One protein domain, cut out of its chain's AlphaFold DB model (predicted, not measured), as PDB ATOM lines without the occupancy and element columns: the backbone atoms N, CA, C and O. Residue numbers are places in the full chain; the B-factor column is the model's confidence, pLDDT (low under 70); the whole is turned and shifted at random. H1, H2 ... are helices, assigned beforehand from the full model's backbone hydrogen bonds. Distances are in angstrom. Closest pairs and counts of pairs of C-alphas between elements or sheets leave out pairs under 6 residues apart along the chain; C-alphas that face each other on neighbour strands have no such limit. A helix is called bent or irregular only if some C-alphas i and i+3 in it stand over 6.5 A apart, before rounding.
ATOM      1  N   GLU A  70     123.334 130.003 163.706       90.44
ATOM      2  CA  GLU A  70     124.396 130.109 162.712       90.44
ATOM      3  C   GLU A  70     124.050 129.355 161.429       90.44
ATOM      4  O   GLU A  70     124.208 129.914 160.343       90.44
ATOM      5  N   TYR A  71     123.472 128.154 161.540       91.00
ATOM      6  CA  TYR A  71     122.943 127.423 160.389       91.00
ATOM      7  C   TYR A  71     121.909 128.260 159.634       91.00
ATOM      8  O   TYR A  71     121.983 128.372 158.413       91.00
ATOM      9  N   ALA A  72     120.971 128.899 160.339       91.69
ATOM     10  CA  ALA A  72     119.961 129.744 159.711       91.69
ATOM     11  C   ALA A  72     120.591 130.942 158.983       91.69
ATOM     12  O   ALA A  72     120.235 131.216 157.838       91.69
ATOM     13  N   LYS A  73     121.564 131.630 159.597       92.62
ATOM     14  CA  LYS A  73     122.296 132.736 158.951       92.62
ATOM     15  C   LYS A  73     123.063 132.266 157.716       92.62
ATOM     16  O   LYS A  73     122.969 132.897 156.663       92.62
ATOM     17  N   GLN A  74     123.777 131.147 157.828       91.62
ATOM     18  CA  GLN A  74     124.511 130.540 156.722       91.62
ATOM     19  C   GLN A  74     123.557 130.142 155.593       91.62
ATOM     20  O   GLN A  74     123.818 130.459 154.437       91.62
ATOM     21  N   TYR A  75     122.425 129.514 155.912       92.31
ATOM     22  CA  TYR A  75     121.403 129.136 154.942       92.31
ATOM     23  C   TYR A  75     120.868 130.357 154.187       92.31
ATOM     24  O   TYR A  75     120.888 130.365 152.958       92.31
ATOM     25  N   GLN A  76     120.471 131.416 154.904       93.44
ATOM     26  CA  GLN A  76     119.983 132.667 154.307       93.44
ATOM     27  C   GLN A  76     121.029 133.318 153.391       93.44
ATOM     28  O   GLN A  76     120.705 133.795 152.305       93.44
ATOM     29  N   TRP A  77     122.306 133.285 153.781       93.00
ATOM     30  CA  TRP A  77     123.387 133.758 152.921       93.00
ATOM     31  C   TRP A  77     123.536 132.890 151.659       93.00
ATOM     32  O   TRP A  77     123.604 133.433 150.555       93.00
ATOM     33  N   ARG A  78     123.525 131.553 151.797       93.50
ATOM     34  CA  ARG A  78     123.708 130.585 150.696       93.50
ATOM     35  C   ARG A  78     122.590 130.627 149.660       93.50
ATOM     36  O   ARG A  78     122.875 130.464 148.476       93.50
ATOM     37  N   ILE A  79     121.336 130.830 150.070       93.69
ATOM     38  CA  ILE A  79     120.206 130.928 149.128       93.69
ATOM     39  C   ILE A  79     120.253 132.208 148.285       93.69
ATOM     40  O   ILE A  79     119.673 132.236 147.206       93.69
ATOM     41  N   ALA A  80     120.955 133.246 148.748       93.75
ATOM     42  CA  ALA A  80     121.132 134.491 148.008       93.75
ATOM     43  C   ALA A  80     122.330 134.457 147.042       93.75
ATOM     44  O   ALA A  80     122.446 135.331 146.187       93.75
ATOM     45  N   GLN A  81     123.233 133.477 147.170       93.38
ATOM     46  CA  GLN A  81     124.436 133.414 146.341       93.38
ATOM     47  C   GLN A  81     124.158 132.826 144.962       93.38
ATOM     48  O   GLN A  81     123.469 131.813 144.815       93.38
ATOM     49  N   GLU A  82     124.804 133.410 143.953       95.31
ATOM     50  CA  GLU A  82     124.770 132.861 142.602       95.31
ATOM     51  C   GLU A  82     125.762 131.722 142.381       95.31
ATOM     52  O   GLU A  82     125.531 130.792 141.604       95.31
ATOM     53  N   THR A  83     126.875 131.802 143.096       94.31
ATOM     54  CA  THR A  83     127.972 130.852 143.025       94.31
ATOM     55  C   THR A  83     128.349 130.417 144.430       94.31
ATOM     56  O   THR A  83     128.481 131.260 145.317       94.31
ATOM     57  N   LEU A  84     128.587 129.125 144.631       92.50
ATOM     58  CA  LEU A  84     129.144 128.591 145.873       92.50
ATOM     59  C   LEU A  84     130.456 127.884 145.546       92.50
ATOM     60  O   LEU A  84     130.492 127.021 144.673       92.50
ATOM     61  N   ASN A  85     131.539 128.239 146.240       89.44
ATOM     62  CA  ASN A  85     132.865 127.636 146.048       89.44
ATOM     63  C   ASN A  85     133.335 127.645 144.576       89.44
ATOM     64  O   ASN A  85     133.861 126.649 144.078       89.44
ATOM     65  N   GLY A  86     133.079 128.744 143.857       90.75
ATOM     66  CA  GLY A  86     133.417 128.888 142.435       90.75
ATOM     67  C   GLY A  86     132.534 128.087 141.469       90.75
ATOM     68  O   GLY A  86     132.816 128.062 140.275       90.75
ATOM     69  N   VAL A  87     131.473 127.439 141.957       94.31
ATOM     70  CA  VAL A  87     130.506 126.704 141.135       94.31
ATOM     71  C   VAL A  87     129.225 127.512 141.010       94.31
ATOM     72  O   VAL A  87     128.655 127.931 142.017       94.31
ATOM     73  N   TYR A  88     128.759 127.711 139.779       96.38
ATOM     74  CA  TYR A  88     127.458 128.312 139.511       96.38
ATOM     75  C   TYR A  88     126.327 127.420 140.033       96.38
ATOM     76  O   TYR A  88     126.302 126.211 139.796       96.38
ATOM     77  N   ILE A  89     125.393 128.029 140.759       96.75
ATOM     78  CA  ILE A  89     124.206 127.358 141.279       96.75
ATOM     79  C   ILE A  89     123.030 127.728 140.380       96.75
ATOM     80  O   ILE A  89     122.730 128.913 140.292       96.75
ATOM     81  N   PRO A  90     122.331 126.775 139.756       96.50
ATOM     82  CA  PRO A  90     121.152 127.084 138.948       96.50
ATOM     83  C   PRO A  90     120.012 127.699 139.775       96.50
ATOM     84  O   PRO A  90     119.772 127.269 140.904       96.50
ATOM     85  N   ALA A  91     119.290 128.682 139.234       92.94
ATOM     86  CA  ALA A  91     118.144 129.306 139.902       92.94
ATOM     87  C   ALA A  91     116.830 128.538 139.684       92.94
ATOM     88  O   ALA A  91     115.909 128.638 140.492       92.94
ATOM     89  N   ASN A  92     116.732 127.768 138.600       94.06
ATOM     90  CA  ASN A  92     115.561 126.964 138.262       94.06
ATOM     91  C   ASN A  92     115.942 125.621 137.627       94.06
ATOM     92  O   ASN A  92     117.105 125.371 137.307       94.06
ATOM     93  N   LEU A  93     114.950 124.741 137.450       94.19
ATOM     94  CA  LEU A  93     115.177 123.430 136.843       94.19
ATOM     95  C   LEU A  93     115.752 123.549 135.428       94.19
ATOM     96  O   LEU A  93     116.690 122.831 135.110       94.19
ATOM     97  N   ASN A  94     115.248 124.459 134.592       95.19
ATOM     98  CA  ASN A  94     115.719 124.595 133.211       95.19
ATOM     99  C   ASN A  94     117.198 124.996 133.147       95.19
ATOM    100  O   ASN A  94     117.952 124.418 132.366       95.19
ATOM    101  N   GLU A  95     117.625 125.925 134.004       97.00
ATOM    102  CA  GLU A  95     119.036 126.279 134.170       97.00
ATOM    103  C   GLU A  95     119.861 125.100 134.678       97.00
ATOM    104  O   GLU A  95     120.970 124.889 134.199       97.00
ATOM    105  N   ALA A  96     119.323 124.290 135.595       97.12
ATOM    106  CA  ALA A  96     120.014 123.094 136.065       97.12
ATOM    107  C   ALA A  96     120.239 122.102 134.919       97.12
ATOM    108  O   ALA A  96     121.336 121.571 134.771       97.12
ATOM    109  N   LEU A  97     119.233 121.896 134.065       97.38
ATOM    110  CA  LEU A  97     119.358 121.034 132.891       97.38
ATOM    111  C   LEU A  97     120.347 121.599 131.864       97.38
ATOM    112  O   LEU A  97     121.116 120.840 131.284       97.38
ATOM    113  N   ALA A  98     120.338 122.912 131.633       97.56
ATOM    114  CA  ALA A  98     121.293 123.566 130.738       97.56
ATOM    115  C   ALA A  98     122.734 123.479 131.268       97.56
ATOM    116  O   ALA A  98     123.663 123.238 130.501       97.56
ATOM    117  N   GLU A  99     122.923 123.619 132.579       97.56
ATOM    118  CA  GLU A  99     124.236 123.481 133.203       97.56
ATOM    119  C   GLU A  99     124.747 122.036 133.121       97.56
ATOM    120  O   GLU A  99     125.929 121.825 132.862       97.56
ATOM    121  N   LEU A 100     123.873 121.028 133.244       97.69
ATOM    122  CA  LEU A 100     124.255 119.632 132.991       97.69
ATOM    123  C   LEU A 100     124.689 119.400 131.542       97.69
ATOM    124  O   LEU A 100     125.693 118.724 131.323       97.69
ATOM    125  N   ASP A 101     124.002 119.989 130.564       97.06
ATOM    126  CA  ASP A 101     124.433 119.916 129.162       97.06
ATOM    127  C   ASP A 101     125.801 120.584 128.966       97.06
ATOM    128  O   ASP A 101     126.657 120.061 128.262       97.06
ATOM    129  N   ARG A 102     126.061 121.709 129.636       97.00
ATOM    130  CA  ARG A 102     127.358 122.394 129.562       97.00
ATOM    131  C   ARG A 102     128.497 121.592 130.202       97.00
ATOM    132  O   ARG A 102     129.637 121.673 129.747       97.00
ATOM    133  N   LEU A 103     128.212 120.871 131.286       95.50
ATOM    134  CA  LEU A 103     129.197 120.122 132.075       95.50
ATOM    135  C   LEU A 103     129.506 118.730 131.521       95.50
ATOM    136  O   LEU A 103     130.497 118.124 131.926       95.50
ATOM    137  N   THR A 104     128.648 118.209 130.650       96.19
ATOM    138  CA  THR A 104     128.786 116.873 130.071       96.19
ATOM    139  C   THR A 104     129.284 116.967 128.636       96.19
ATOM    140  O   THR A 104     129.032 117.945 127.932       96.19
ATOM    141  N   ASP A 105     130.028 115.967 128.187       96.94
ATOM    142  CA  ASP A 105     130.356 115.808 126.777       96.94
ATOM    143  C   ASP A 105     129.192 115.141 126.018       96.94
ATOM    144  O   ASP A 105     128.292 114.534 126.606       96.94
ATOM    145  N   GLU A 106     129.197 115.283 124.694       96.69
ATOM    146  CA  GLU A 106     128.122 114.777 123.835       96.69
ATOM    147  C   GLU A 106     128.023 113.246 123.848       96.69
ATOM    148  O   GLU A 106     126.924 112.699 123.882       96.69
ATOM    149  N   GLU A 107     129.153 112.536 123.887       97.12
ATOM    150  CA  GLU A 107     129.168 111.071 123.916       97.12
ATOM    151  C   GLU A 107     128.517 110.541 125.201       97.12
ATOM    152  O   GLU A 107     127.647 109.664 125.156       97.12
ATOM    153  N   SER A 108     128.864 111.133 126.346       95.94
ATOM    154  CA  SER A 108     128.243 110.836 127.636       95.94
ATOM    155  C   SER A 108     126.737 111.102 127.627       95.94
ATOM    156  O   SER A 108     125.978 110.297 128.174       95.94
ATOM    157  N   ARG A 109     126.279 112.191 126.989       97.12
ATOM    158  CA  ARG A 109     124.843 112.478 126.834       97.12
ATOM    159  C   ARG A 109     124.132 111.420 126.010       97.12
ATOM    160  O   ARG A 109     123.095 110.932 126.447       97.12
ATOM    161  N   ILE A 110     124.692 111.038 124.866       97.50
ATOM    162  CA  ILE A 110     124.115 110.010 123.989       97.50
ATOM    163  C   ILE A 110     124.025 108.672 124.731       97.50
ATOM    164  O   ILE A 110     122.972 108.033 124.748       97.50
ATOM    165  N   SER A 111     125.109 108.270 125.401       96.25
ATOM    166  CA  SER A 111     125.145 107.038 126.194       96.25
ATOM    167  C   SER A 111     124.110 107.055 127.321       96.25
ATOM    168  O   SER A 111     123.422 106.060 127.554       96.25
ATOM    169  N   PHE A 112     123.961 108.193 128.000       97.44
ATOM    170  CA  PHE A 112     122.985 108.358 129.069       97.44
ATOM    171  C   PHE A 112     121.538 108.360 128.554       97.44
ATOM    172  O   PHE A 112     120.687 107.693 129.140       97.44
ATOM    173  N   ALA A 113     121.261 109.052 127.447       97.31
ATOM    174  CA  ALA A 113     119.937 109.111 126.832       97.31
ATOM    175  C   ALA A 113     119.436 107.723 126.407       97.31
ATOM    176  O   ALA A 113     118.251 107.433 126.569       97.31
ATOM    177  N   ALA A 114     120.341 106.848 125.952       97.38
ATOM    178  CA  ALA A 114     120.037 105.475 125.544       97.38
ATOM    179  C   ALA A 114     119.629 104.539 126.701       97.38
ATOM    180  O   ALA A 114     119.122 103.441 126.458       97.38
ATOM    181  N   LEU A 115     119.849 104.931 127.962       96.88
ATOM    182  CA  LEU A 115     119.436 104.124 129.110       96.88
ATOM    183  C   LEU A 115     117.908 104.114 129.264       96.88
ATOM    184  O   LEU A 115     117.259 105.140 129.052       96.88
ATOM    185  N   PRO A 116     117.316 103.004 129.736       96.75
ATOM    186  CA  PRO A 116     115.947 103.014 130.237       96.75
ATOM    187  C   PRO A 116     115.783 104.031 131.376       96.75
ATOM    188  O   PRO A 116     116.623 104.101 132.276       96.75
ATOM    189  N   GLU A 117     114.691 104.802 131.361       94.19
ATOM    190  CA  GLU A 117     114.431 105.868 132.350       94.19
ATOM    191  C   GLU A 117     114.468 105.336 133.792       94.19
ATOM    192  O   GLU A 117     115.037 105.963 134.685       94.19
ATOM    193  N   ASP A 118     113.937 104.132 134.019       92.12
ATOM    194  CA  ASP A 118     113.914 103.493 135.335       92.12
ATOM    195  C   ASP A 118     115.323 103.145 135.854       92.12
ATOM    196  O   ASP A 118     115.521 103.009 137.062       92.12
ATOM    197  N   GLN A 119     116.309 103.021 134.964       94.88
ATOM    198  CA  GLN A 119     117.708 102.741 135.285       94.88
ATOM    199  C   GLN A 119     118.590 103.993 135.294       94.88
ATOM    200  O   GLN A 119     119.667 103.955 135.896       94.88
ATOM    201  N   ALA A 120     118.144 105.096 134.684       94.94
ATOM    202  CA  ALA A 120     118.926 106.317 134.503       94.94
ATOM    203  C   ALA A 120     119.502 106.845 135.829       94.94
ATOM    204  O   ALA A 120     120.715 107.037 135.958       94.94
ATOM    205  N   PHE A 121     118.663 106.986 136.861       95.19
ATOM    206  CA  PHE A 121     119.122 107.443 138.175       95.19
ATOM    207  C   PHE A 121     120.040 106.429 138.867       95.19
ATOM    208  O   PHE A 121     121.090 106.802 139.389       95.19
ATOM    209  N   ARG A 122     119.689 105.133 138.836       94.62
ATOM    210  CA  ARG A 122     120.494 104.072 139.469       94.62
ATOM    211  C   ARG A 122     121.908 104.023 138.893       94.62
ATOM    212  O   ARG A 122     122.866 103.875 139.648       94.62
ATOM    213  N   ARG A 123     122.046 104.197 137.575       95.44
ATOM    214  CA  ARG A 123     123.344 104.209 136.892       95.44
ATOM    215  C   ARG A 123     124.236 105.361 137.354       95.44
ATOM    216  O   ARG A 123     125.443 105.172 137.475       95.44
ATOM    217  N   LEU A 124     123.653 106.527 137.632       94.75
ATOM    218  CA  LEU A 124     124.377 107.738 138.027       94.75
ATOM    219  C   LEU A 124     124.335 108.027 139.538       94.75
ATOM    220  O   LEU A 124     124.763 109.094 139.992       94.75
ATOM    221  N   PHE A 125     123.866 107.066 140.338       93.00
ATOM    222  CA  PHE A 125     123.642 107.244 141.770       93.00
ATOM    223  C   PHE A 125     124.929 107.529 142.557       93.00
ATOM    224  O   PHE A 125     124.911 108.262 143.541       93.00
ATOM    225  N   HIS A 126     126.073 106.971 142.168       93.19
ATOM    226  CA  HIS A 126     127.340 107.195 142.881       93.19
ATOM    227  C   HIS A 126     128.256 108.218 142.204       93.19
ATOM    228  O   HIS A 126     129.317 108.518 142.737       93.19
ATOM    229  N   SER A 127     127.855 108.771 141.060       94.56
ATOM    230  CA  SER A 127     128.645 109.736 140.298       94.56
ATOM    231  C   SER A 127     127.939 111.089 140.265       94.56
ATOM    232  O   SER A 127     128.132 111.913 141.163       94.56
ATOM    233  N   LEU A 128     127.072 111.304 139.275       96.56
ATOM    234  CA  LEU A 128     126.423 112.590 139.038       96.56
ATOM    235  C   LEU A 128     125.551 113.019 140.220       96.56
ATOM    236  O   LEU A 128     125.572 114.191 140.587       96.56
ATOM    237  N   ARG A 129     124.852 112.082 140.879       96.31
ATOM    238  CA  ARG A 129     124.057 112.407 142.075       96.31
ATOM    239  C   ARG A 129     124.921 113.038 143.171       96.31
ATOM    240  O   ARG A 129     124.567 114.098 143.675       96.31
ATOM    241  N   LEU A 130     126.050 112.414 143.535       96.50
ATOM    242  CA  LEU A 130     126.954 112.961 144.560       96.50
ATOM    243  C   LEU A 130     127.481 114.332 144.159       96.50
ATOM    244  O   LEU A 130     127.567 115.229 144.998       96.50
ATOM    245  N   TRP A 131     127.833 114.487 142.883       96.56
ATOM    246  CA  TRP A 131     128.318 115.752 142.363       96.56
ATOM    247  C   TRP A 131     127.256 116.848 142.507       96.56
ATOM    248  O   TRP A 131     127.555 117.872 143.111       96.56
ATOM    249  N   ILE A 132     126.013 116.605 142.073       96.88
ATOM    250  CA  ILE A 132     124.898 117.555 142.198       96.88
ATOM    251  C   ILE A 132     124.658 117.915 143.669       96.88
ATOM    252  O   ILE A 132     124.662 119.092 144.024       96.88
ATOM    253  N   VAL A 133     124.515 116.916 144.547       95.94
ATOM    254  CA  VAL A 133     124.243 117.141 145.977       95.94
ATOM    255  C   VAL A 133     125.321 118.013 146.624       95.94
ATOM    256  O   VAL A 133     125.002 118.958 147.348       95.94
ATOM    257  N   ASN A 134     126.592 117.728 146.340       94.69
ATOM    258  CA  ASN A 134     127.713 118.409 146.981       94.69
ATOM    259  C   ASN A 134     128.016 119.771 146.349       94.69
ATOM    260  O   ASN A 134     128.226 120.747 147.067       94.69
ATOM    261  N   LYS A 135     128.056 119.850 145.015       95.19
ATOM    262  CA  LYS A 135     128.461 121.059 144.287       95.19
ATOM    263  C   LYS A 135     127.348 122.086 144.200       95.19
ATOM    264  O   LYS A 135     127.628 123.270 144.351       95.19
ATOM    265  N   TRP A 136     126.098 121.653 144.053       96.00
ATOM    266  CA  TRP A 136     124.953 122.564 144.092       96.00
ATOM    267  C   TRP A 136     124.394 122.779 145.501       96.00
ATOM    268  O   TRP A 136     123.389 123.466 145.669       96.00
ATOM    269  N   GLY A 137     125.056 122.235 146.526       93.62
ATOM    270  CA  GLY A 137     124.796 122.569 147.924       93.62
ATOM    271  C   GLY A 137     123.438 122.107 148.449       93.62
ATOM    272  O   GLY A 137     122.869 122.790 149.295       93.62
ATOM    273  N   LEU A 138     122.924 120.960 147.993       93.75
ATOM    274  CA  LEU A 138     121.575 120.496 148.349       93.75
ATOM    275  C   LEU A 138     121.413 120.120 149.835       93.75
ATOM    276  O   LEU A 138     120.300 120.153 150.345       93.75
ATOM    277  N   ASN A 139     122.506 119.802 150.542       89.12
ATOM    278  CA  ASN A 139     122.483 119.483 151.981       89.12
ATOM    279  C   ASN A 139     122.425 120.722 152.887       89.12
ATOM    280  O   ASN A 139     121.692 120.749 153.871       89.12
ATOM    281  N   GLY A 140     123.252 121.727 152.587       86.44
ATOM    282  CA  GLY A 140     123.422 122.925 153.420       86.44
ATOM    283  C   GLY A 140     122.578 124.115 152.971       86.44
ATOM    284  O   GLY A 140     122.672 125.187 153.557       86.44
ATOM    285  N   GLY A 141     121.798 123.948 151.905       90.50
ATOM    286  CA  GLY A 141     121.055 125.023 151.275       90.50
ATOM    287  C   GLY A 141     121.814 125.696 150.135       90.50
ATOM    288  O   GLY A 141     123.043 125.824 150.124       90.50
ATOM    289  N   SER A 142     121.032 126.127 149.162       94.25
ATOM    290  CA  SER A 142     121.408 126.873 147.967       94.25
ATOM    291  C   SER A 142     120.131 127.392 147.311       94.25
ATOM    292  O   SER A 142     119.041 126.880 147.606       94.25
ATOM    293  N   ARG A 143     120.239 128.357 146.390       93.25
ATOM    294  CA  ARG A 143     119.053 128.847 145.667       93.25
ATOM    295  C   ARG A 143     118.293 127.735 144.944       93.25
ATOM    296  O   ARG A 143     117.067 127.729 144.966       93.25
ATOM    297  N   LEU A 144     119.013 126.741 144.410       93.50
ATOM    298  CA  LEU A 144     118.401 125.582 143.767       93.50
ATOM    299  C   LEU A 144     117.598 124.750 144.769       93.50
ATOM    300  O   LEU A 144     116.442 124.440 144.519       93.50
ATOM    301  N   SER A 145     118.185 124.406 145.919       92.00
ATOM    302  CA  SER A 145     117.485 123.606 146.936       92.00
ATOM    303  C   SER A 145     116.250 124.312 147.509       92.00
ATOM    304  O   SER A 145     115.269 123.650 147.835       92.00
ATOM    305  N   TYR A 146     116.286 125.647 147.601       90.38
ATOM    306  CA  TYR A 146     115.177 126.455 148.102       90.38
ATOM    307  C   TYR A 146     113.959 126.388 147.173       90.38
ATOM    308  O   TYR A 146     112.839 126.248 147.649       90.38
ATOM    309  N   LEU A 147     114.170 126.380 145.854       83.94
ATOM    310  CA  LEU A 147     113.089 126.250 144.872       83.94
ATOM    311  C   LEU A 147     112.266 124.968 145.056       83.94
ATOM    312  O   LEU A 147     111.053 124.960 144.865       83.94
ATOM    313  N   PHE A 148     112.923 123.870 145.427       82.12
ATOM    314  CA  PHE A 148     112.253 122.587 145.612       82.12
ATOM    315  C   PHE A 148     111.601 122.427 146.991       82.12
ATOM    316  O   PHE A 148     111.019 121.373 147.263       82.12
ATOM    317  N   HIS A 149     111.653 123.449 147.852       80.12
ATOM    318  CA  HIS A 149     111.028 123.403 149.173       80.12
ATOM    319  C   HIS A 149     109.518 123.131 149.077       80.12
ATOM    320  O   HIS A 149     108.985 122.298 149.814       80.12
ATOM    321  N   ASP A 150     108.854 123.738 148.090       81.31
ATOM    322  CA  ASP A 150     107.415 123.581 147.858       81.31
ATOM    323  C   ASP A 150     107.038 122.191 147.317       81.31
ATOM    324  O   ASP A 150     105.896 121.747 147.442       81.31
ATOM    325  N   LEU A 151     108.005 121.455 146.759       82.81
ATOM    326  CA  LEU A 151     107.791 120.140 146.151       82.81
ATOM    327  C   LEU A 151     107.824 118.988 147.171       82.81
ATOM    328  O   LEU A 151     107.735 117.826 146.788       82.81
ATOM    329  N   GLN A 152     107.917 119.293 148.473       85.12
ATOM    330  CA  GLN A 152     107.947 118.329 149.590       85.12
ATOM    331  C   GLN A 152     109.120 117.330 149.550       85.12
ATOM    332  O   GLN A 152     109.186 116.403 150.365       85.12
ATOM    333  N   LEU A 153     110.079 117.526 148.643       86.94
ATOM    334  CA  LEU A 153     111.283 116.714 148.522       86.94
ATOM    335  C   LEU A 153     112.308 117.168 149.568       86.94
ATOM    336  O   LEU A 153     113.100 118.079 149.347       86.94
ATOM    337  N   LYS A 154     112.272 116.533 150.742       85.94
ATOM    338  CA  LYS A 154     113.156 116.879 151.869       85.94
ATOM    339  C   LYS A 154     114.559 116.299 151.742       85.94
ATOM    340  O   LYS A 154     115.481 116.805 152.375       85.94
ATOM    341  N   HIS A 155     114.717 115.205 150.998       91.31
ATOM    342  CA  HIS A 155     116.008 114.545 150.884       91.31
ATOM    343  C   HIS A 155     116.804 115.090 149.692       91.31
ATOM    344  O   HIS A 155     116.275 115.166 148.584       91.31
ATOM    345  N   PRO A 156     118.101 115.383 149.878       94.00
ATOM    346  CA  PRO A 156     118.986 115.868 148.814       94.00
ATOM    347  C   PRO A 156     119.076 114.881 147.640       94.00
ATOM    348  O   PRO A 156     119.167 115.285 146.484       94.00
ATOM    349  N   ASP A 157     119.004 113.581 147.935       94.31
ATOM    350  CA  ASP A 157     119.026 112.521 146.930       94.31
ATOM    351  C   ASP A 157     117.751 112.499 146.085       94.31
ATOM    352  O   ASP A 157     117.838 112.225 144.893       94.31
ATOM    353  N   ASP A 158     116.595 112.817 146.677       94.69
ATOM    354  CA  ASP A 158     115.316 112.893 145.958       94.69
ATOM    355  C   ASP A 158     115.308 114.089 144.991       94.69
ATOM    356  O   ASP A 158     114.821 113.994 143.866       94.69
ATOM    357  N   LEU A 159     115.907 115.211 145.406       94.25
ATOM    358  CA  LEU A 159     116.112 116.385 144.554       94.25
ATOM    359  C   LEU A 159     117.040 116.073 143.378       94.25
ATOM    360  O   LEU A 159     116.735 116.399 142.231       94.25
ATOM    361  N   ALA A 160     118.165 115.417 143.658       95.94
ATOM    362  CA  ALA A 160     119.096 114.996 142.623       95.94
ATOM    363  C   ALA A 160     118.459 113.971 141.668       95.94
ATOM    364  O   ALA A 160     118.689 114.051 140.463       95.94
ATOM    365  N   GLU A 161     117.628 113.050 142.170       95.88
ATOM    366  CA  GLU A 161     116.852 112.124 141.335       95.88
ATOM    367  C   GLU A 161     115.910 112.873 140.390       95.88
ATOM    368  O   GLU A 161     115.921 112.610 139.186       95.88
ATOM    369  N   LEU A 162     115.148 113.843 140.905       96.00
ATOM    370  CA  LEU A 162     114.235 114.651 140.096       96.00
ATOM    371  C   LEU A 162     114.971 115.362 138.955       96.00
ATOM    372  O   LEU A 162     114.515 115.328 137.812       96.00
ATOM    373  N   ILE A 163     116.118 115.975 139.253       96.88
ATOM    374  CA  ILE A 163     116.951 116.671 138.267       96.88
ATOM    375  C   ILE A 163     117.471 115.690 137.210       96.88
ATOM    376  O   ILE A 163     117.318 115.946 136.018       96.88
ATOM    377  N   ILE A 164     118.053 114.559 137.625       97.31
ATOM    378  CA  ILE A 164     118.655 113.574 136.713       97.31
ATOM    379  C   ILE A 164     117.600 112.958 135.786       97.31
ATOM    380  O   ILE A 164     117.855 112.783 134.596       97.31
ATOM    381  N   ILE A 165     116.407 112.655 136.299       96.81
ATOM    382  CA  ILE A 165     115.322 112.091 135.487       96.81
ATOM    383  C   ILE A 165     114.741 113.148 134.546       96.81
ATOM    384  O   ILE A 165     114.487 112.857 133.379       96.81
ATOM    385  N   SER A 166     114.600 114.394 135.006       97.12
ATOM    386  CA  SER A 166     114.188 115.507 134.140       97.12
ATOM    387  C   SER A 166     115.191 115.736 133.007       97.12
ATOM    388  O   SER A 166     114.796 115.989 131.872       97.12
ATOM    389  N   TRP A 167     116.488 115.589 133.292       97.94
ATOM    390  CA  TRP A 167     117.550 115.669 132.294       97.94
ATOM    391  C   TRP A 167     117.475 114.524 131.282       97.94
ATOM    392  O   TRP A 167     117.489 114.771 130.081       97.94
ATOM    393  N   HIS A 168     117.292 113.286 131.751       97.94
ATOM    394  CA  HIS A 168     117.097 112.122 130.879       97.94
ATOM    395  C   HIS A 168     115.910 112.306 129.926       97.94
ATOM    396  O   HIS A 168     116.030 112.050 128.727       97.94
ATOM    397  N   ARG A 169     114.787 112.827 130.433       97.44
ATOM    398  CA  ARG A 169     113.607 113.143 129.620       97.44
ATOM    399  C   ARG A 169     113.874 114.251 128.609       97.44
ATOM    400  O   ARG A 169     113.500 114.083 127.453       97.44
ATOM    401  N   LYS A 170     114.563 115.326 129.009       97.50
ATOM    402  CA  LYS A 170     114.962 116.419 128.107       97.50
ATOM    403  C   LYS A 170     115.793 115.903 126.929       97.50
ATOM    404  O   LYS A 170     115.493 116.255 125.794       97.50
ATOM    405  N   LEU A 171     116.786 115.050 127.185       97.56
ATOM    406  CA  LEU A 171     117.637 114.467 126.136       97.56
ATOM    407  C   LEU A 171     116.865 113.565 125.163       97.56
ATOM    408  O   LEU A 171     117.291 113.377 124.031       97.56
ATOM    409  N   ASN A 172     115.734 113.013 125.602       97.69
ATOM    410  CA  ASN A 172     114.845 112.175 124.799       97.69
ATOM    411  C   ASN A 172     113.618 112.939 124.268       97.69
ATOM    412  O   ASN A 172     112.651 112.306 123.847       97.69
ATOM    413  N   GLU A 173     113.621 114.275 124.347       96.69
ATOM    414  CA  GLU A 173     112.521 115.146 123.903       96.69
ATOM    415  C   GLU A 173     111.159 114.800 124.541       96.69
ATOM    416  O   GLU A 173     110.093 114.989 123.956       96.69
ATOM    417  N   ARG A 174     111.179 114.285 125.776       95.94
ATOM    418  CA  ARG A 174     109.977 113.929 126.539       95.94
ATOM    419  C   ARG A 174     109.552 115.064 127.470       95.94
ATOM    420  O   ARG A 174     110.411 115.744 128.038       95.94
ATOM    421  N   PRO A 175     108.240 115.240 127.709       94.56
ATOM    422  CA  PRO A 175     107.756 116.240 128.648       94.56
ATOM    423  C   PRO A 175     108.222 115.942 130.081       94.56
ATOM    424  O   PRO A 175     108.218 114.801 130.563       94.56
ATOM    425  N   ILE A 176     108.624 117.004 130.781       93.50
ATOM    426  CA  ILE A 176     109.018 116.948 132.189       93.50
ATOM    427  C   ILE A 176     107.740 116.986 133.036       93.50
ATOM    428  O   ILE A 176     107.285 118.041 133.476       93.50
ATOM    429  N   GLU A 177     107.151 115.814 133.268       92.00
ATOM    430  CA  GLU A 177     106.002 115.635 134.164       92.00
ATOM    431  C   GLU A 177     106.456 115.772 135.625       92.00
ATOM    432  O   GLU A 177     106.696 114.790 136.337       92.00
ATOM    433  N   MET A 178     106.637 117.020 136.071       90.94
ATOM    434  CA  MET A 178     107.212 117.342 137.381       90.94
ATOM    435  C   MET A 178     106.409 116.708 138.521       90.94
ATOM    436  O   MET A 178     106.977 116.058 139.397       90.94
ATOM    437  N   LYS A 179     105.080 116.863 138.495       91.94
ATOM    438  CA  LYS A 179     104.189 116.358 139.546       91.94
ATOM    439  C   LYS A 179     104.251 114.836 139.656       91.94
ATOM    440  O   LYS A 179     104.404 114.314 140.755       91.94
ATOM    441  N   GLU A 180     104.176 114.141 138.525       93.00
ATOM    442  CA  GLU A 180     104.260 112.680 138.473       93.00
ATOM    443  C   GLU A 180     105.615 112.182 138.989       93.00
ATOM    444  O   GLU A 180     105.678 111.280 139.825       93.00
ATOM    445  N   SER A 181     106.703 112.821 138.552       93.06
ATOM    446  CA  SER A 181     108.060 112.477 138.979       93.06
ATOM    447  C   SER A 181     108.234 112.633 140.492       93.06
ATOM    448  O   SER A 181     108.740 111.721 141.142       93.06
ATOM    449  N   VAL A 182     107.756 113.742 141.070       94.19
ATOM    450  CA  VAL A 182     107.774 113.983 142.523       94.19
ATOM    451  C   VAL A 182     106.970 112.914 143.267       94.19
ATOM    452  O   VAL A 182     107.470 112.337 144.233       94.19
ATOM    453  N   THR A 183     105.754 112.602 142.809       94.88
ATOM    454  CA  THR A 183     104.917 111.562 143.425       94.88
ATOM    455  C   THR A 183     105.616 110.204 143.418       94.88
ATOM    456  O   THR A 183     105.721 109.575 144.473       94.88
ATOM    457  N   ARG A 184     106.169 109.789 142.272       94.25
ATOM    458  CA  ARG A 184     106.892 108.519 142.129       94.25
ATOM    459  C   ARG A 184     108.087 108.427 143.082       94.25
ATOM    460  O   ARG A 184     108.274 107.396 143.726       94.25
ATOM    461  N   ILE A 185     108.872 109.498 143.202       94.75
ATOM    462  CA  ILE A 185     110.038 109.555 144.100       94.75
ATOM    463  C   ILE A 185     109.598 109.421 145.566       94.75
ATOM    464  O   ILE A 185     110.127 108.592 146.309       94.75
ATOM    465  N   LEU A 186     108.576 110.175 145.982       94.31
ATOM    466  CA  LEU A 186     108.053 110.129 147.351       94.31
ATOM    467  C   LEU A 186     107.441 108.765 147.707       94.31
ATOM    468  O   LEU A 186     107.566 108.300 148.842       94.31
ATOM    469  N   GLU A 187     106.758 108.114 146.768       95.12
ATOM    470  CA  GLU A 187     106.233 106.755 146.941       95.12
ATOM    471  C   GLU A 187     107.353 105.727 147.087       95.12
ATOM    472  O   GLU A 187     107.353 104.967 148.059       95.12
ATOM    473  N   ALA A 188     108.356 105.762 146.204       93.38
ATOM    474  CA  ALA A 188     109.518 104.883 146.286       93.38
ATOM    475  C   ALA A 188     110.270 105.052 147.619       93.38
ATOM    476  O   ALA A 188     110.647 104.065 148.261       93.38
ATOM    477  N   ARG A 189     110.431 106.296 148.091       93.38
ATOM    478  CA  ARG A 189     111.058 106.615 149.382       93.38
ATOM    479  C   ARG A 189     110.257 106.063 150.563       93.38
ATOM    480  O   ARG A 189     110.841 105.455 151.466       93.38
ATOM    481  N   ARG A 190     108.930 106.242 150.561       94.25
ATOM    482  CA  ARG A 190     108.030 105.704 151.601       94.25
ATOM    483  C   ARG A 190     108.085 104.182 151.660       94.25
ATOM    484  O   ARG A 190     108.193 103.617 152.749       94.25
ATOM    485  N   GLU A 191     108.069 103.530 150.505       95.69
ATOM    486  CA  GLU A 191     108.141 102.075 150.411       95.69
ATOM    487  C   GLU A 191     109.493 101.538 150.903       95.69
ATOM    488  O   GLU A 191     109.540 100.633 151.738       95.69
ATOM    489  N   ALA A 192     110.604 102.156 150.491       92.94
ATOM    490  CA  ALA A 192     111.934 101.799 150.982       92.94
ATOM    491  C   ALA A 192     112.042 101.932 152.512       92.94
ATOM    492  O   ALA A 192     112.609 101.061 153.183       92.94
ATOM    493  N   TRP A 193     111.455 102.989 153.088       93.19
ATOM    494  CA  TRP A 193     111.397 103.173 154.537       93.19
ATOM    495  C   TRP A 193     110.584 102.066 155.222       93.19
ATOM    496  O   TRP A 193     111.072 101.470 156.187       93.19
ATOM    497  N   ARG A 194     109.403 101.720 154.688       95.38
ATOM    498  CA  ARG A 194     108.551 100.627 155.191       95.38
ATOM    499  C   ARG A 194     109.293  99.289 155.202       95.38
ATOM    500  O   ARG A 194     109.356  98.628 156.238       95.38
ATOM    501  N   LEU A 195     109.923  98.925 154.085       95.56
ATOM    502  CA  LEU A 195     110.706  97.692 153.960       95.56
ATOM    503  C   LEU A 195     111.899  97.667 154.925       95.56
ATOM    504  O   LEU A 195     112.216  96.623 155.495       95.56
ATOM    505  N   SER A 196     112.552  98.813 155.152       94.00
ATOM    506  CA  SER A 196     113.655  98.913 156.114       94.00
ATOM    507  C   SER A 196     113.206  98.645 157.556       94.00
ATOM    508  O   SER A 196     113.953  98.047 158.330       94.00
ATOM    509  N   LYS A 197     111.982  99.055 157.920       95.88
ATOM    510  CA  LYS A 197     111.393  98.819 159.245       95.88
ATOM    511  C   LYS A 197     111.011  97.354 159.425       95.88
ATOM    512  O   LYS A 197     111.321  96.787 160.468       95.88
ATOM    513  N   GLU A 198     110.421  96.738 158.404       95.94
ATOM    514  CA  GLU A 198     110.052  95.320 158.428       95.94
ATOM    515  C   GLU A 198     111.290  94.417 158.552       95.94
ATOM    516  O   GLU A 198     111.360  93.575 159.442       95.94
ATOM    517  N   LYS A 199     112.347  94.677 157.768       94.06
ATOM    518  CA  LYS A 199     113.624  93.945 157.881       94.06
ATOM    519  C   LYS A 199     114.268  94.060 159.264       94.06
ATOM    520  O   LYS A 199     114.928  93.126 159.697       94.06
ATOM    521  N   LYS A 200     114.114  95.201 159.944       92.75
ATOM    522  CA  LYS A 200     114.611  95.391 161.319       92.75
ATOM    523  C   LYS A 200     113.789  94.627 162.352       92.75
ATOM    524  O   LYS A 200     114.342  94.268 163.375       92.75
ATOM    525  N   LYS A 201     112.498  94.404 162.100       92.19
ATOM    526  CA  LYS A 201     111.623  93.609 162.973       92.19
ATOM    527  C   LYS A 201     111.907  92.107 162.863       92.19
ATOM    528  O   LYS A 201     111.666  91.373 163.811       92.19
ATOM    529  N   GLN A 202     112.389  91.666 161.701       83.62
ATOM    530  CA  GLN A 202     112.721  90.266 161.409       83.62
ATOM    531  C   GLN A 202     114.140  89.852 161.842       83.62
ATOM    532  O   GLN A 202     114.482  88.679 161.718       83.62
ATOM    533  N   ARG A 203     114.970  90.802 162.284       74.81
ATOM    534  CA  ARG A 203     116.334  90.583 162.787       74.81
ATOM    535  C   ARG A 203     116.338  90.620 164.304       74.81
ATOM    536  O   ARG A 203     117.138  89.857 164.879       74.81
TER     537      ARG A 203
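AT A GLANCE: This is residues 70 to 203 of the 203 residues of an uncharacterized protein of Lewinellaceae bacterium SD302 (UniProt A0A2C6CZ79). The longest helix, H8, runs out as an arm from a body of shorter helices gathered round H7: H2, H4 and H5 pack on H7 at large angles, H3 packs on its last residues, and H8 folds back over it before residues 190 to 203 stick out. H6 lies close to the first half of H7, and H1 makes a corner with H6 at the edge of the body. The printed part has 134 residues with eight named helices, H1 to H8 in chain order, and no named strand; its class is all helix. It is compact, with a radius of gyration of the C-alphas of 15.8 A and spans of 48 by 44 by 25 A.

HOW THE PARTS SIT: H8, residues 178 to 201, forms a helical hairpin with H7, residues 156 to 171, at a steep tilt of 43 degrees, opposite ways. H8 touches H7 with residues 178 to 186 alone; the closest C-alphas, of Asp 158 and Ile 185, are 6.5 A apart. H7 is the hub, touching five helices, and helix packing is mostly crossed, with no shallow tilt among the five pairs. H5, residues 128 to 135, touches H7 at a steep tilt of 56 degrees, closest at the C-alphas of Arg 129 and Ala 160, 5.6 A. H4, residues 117 to 123, touches it at 53 degrees, also steep, closest at Phe 121 and Glu 161, C-alphas 6.1 A apart. H2, residues 93 to 103, is about perpendicular to H7 at 75 degrees and touches its residues 163 to 170 alone; the closest C-alphas, of Leu 97 and Trp 167, are 5.7 A apart. H3, residues 106 to 113, touches residues 168 to 171 of H7 alone, closest at the C-alphas of Ala 113 and His 168, 5.8 A. H6, residues 143 to 151, and H1, residues 70 to 80, touch only at their ends, with the closest C-alphas, of Ile 79 and Arg 143, 4.2 A apart. H6 is close to H7 but not clearly touching. In H2, H3, H5, H7 and H8 every O i to N i+4 pair is within hydrogen-bond range, against 6 of 7 in H1, 1 of 3 in H4 and 1 of 5 in H6; O i to N i+3 pairs within range are 2 of 4 in H4 and 5 of 6 in H6.

IN THESE COORDINATES: H8 measures 35.2 A from first to last C-alpha and ends at C-alpha 201, (111.623, 93.609, 162.973). H7 measures 22.8 A from C-alpha 156 at (118.986, 115.868, 148.814). H1, 15.7 A, begins at C-alpha 70, (124.396, 130.109, 162.712), and H2 is 15.2 A long. H4 is irregular, with C-alphas 118 and 121 7.1 A apart, and H6 only just, with C-alphas 147 and 150 6.9 A apart.

THE WHOLE: The two C-alphas farthest apart, of Glu 82 and Gln 202, are 48.1 A apart. The link from H1 to H2 is long, 12 residues, and in it residues 83 to 84 pair antiparallel with 87 to 88. Residues 102 to 108, of which 106 to 108 belong to H3, also stand free. The printed part has no cut, its mean pLDDT is 93.8, and no printed residue is under 70.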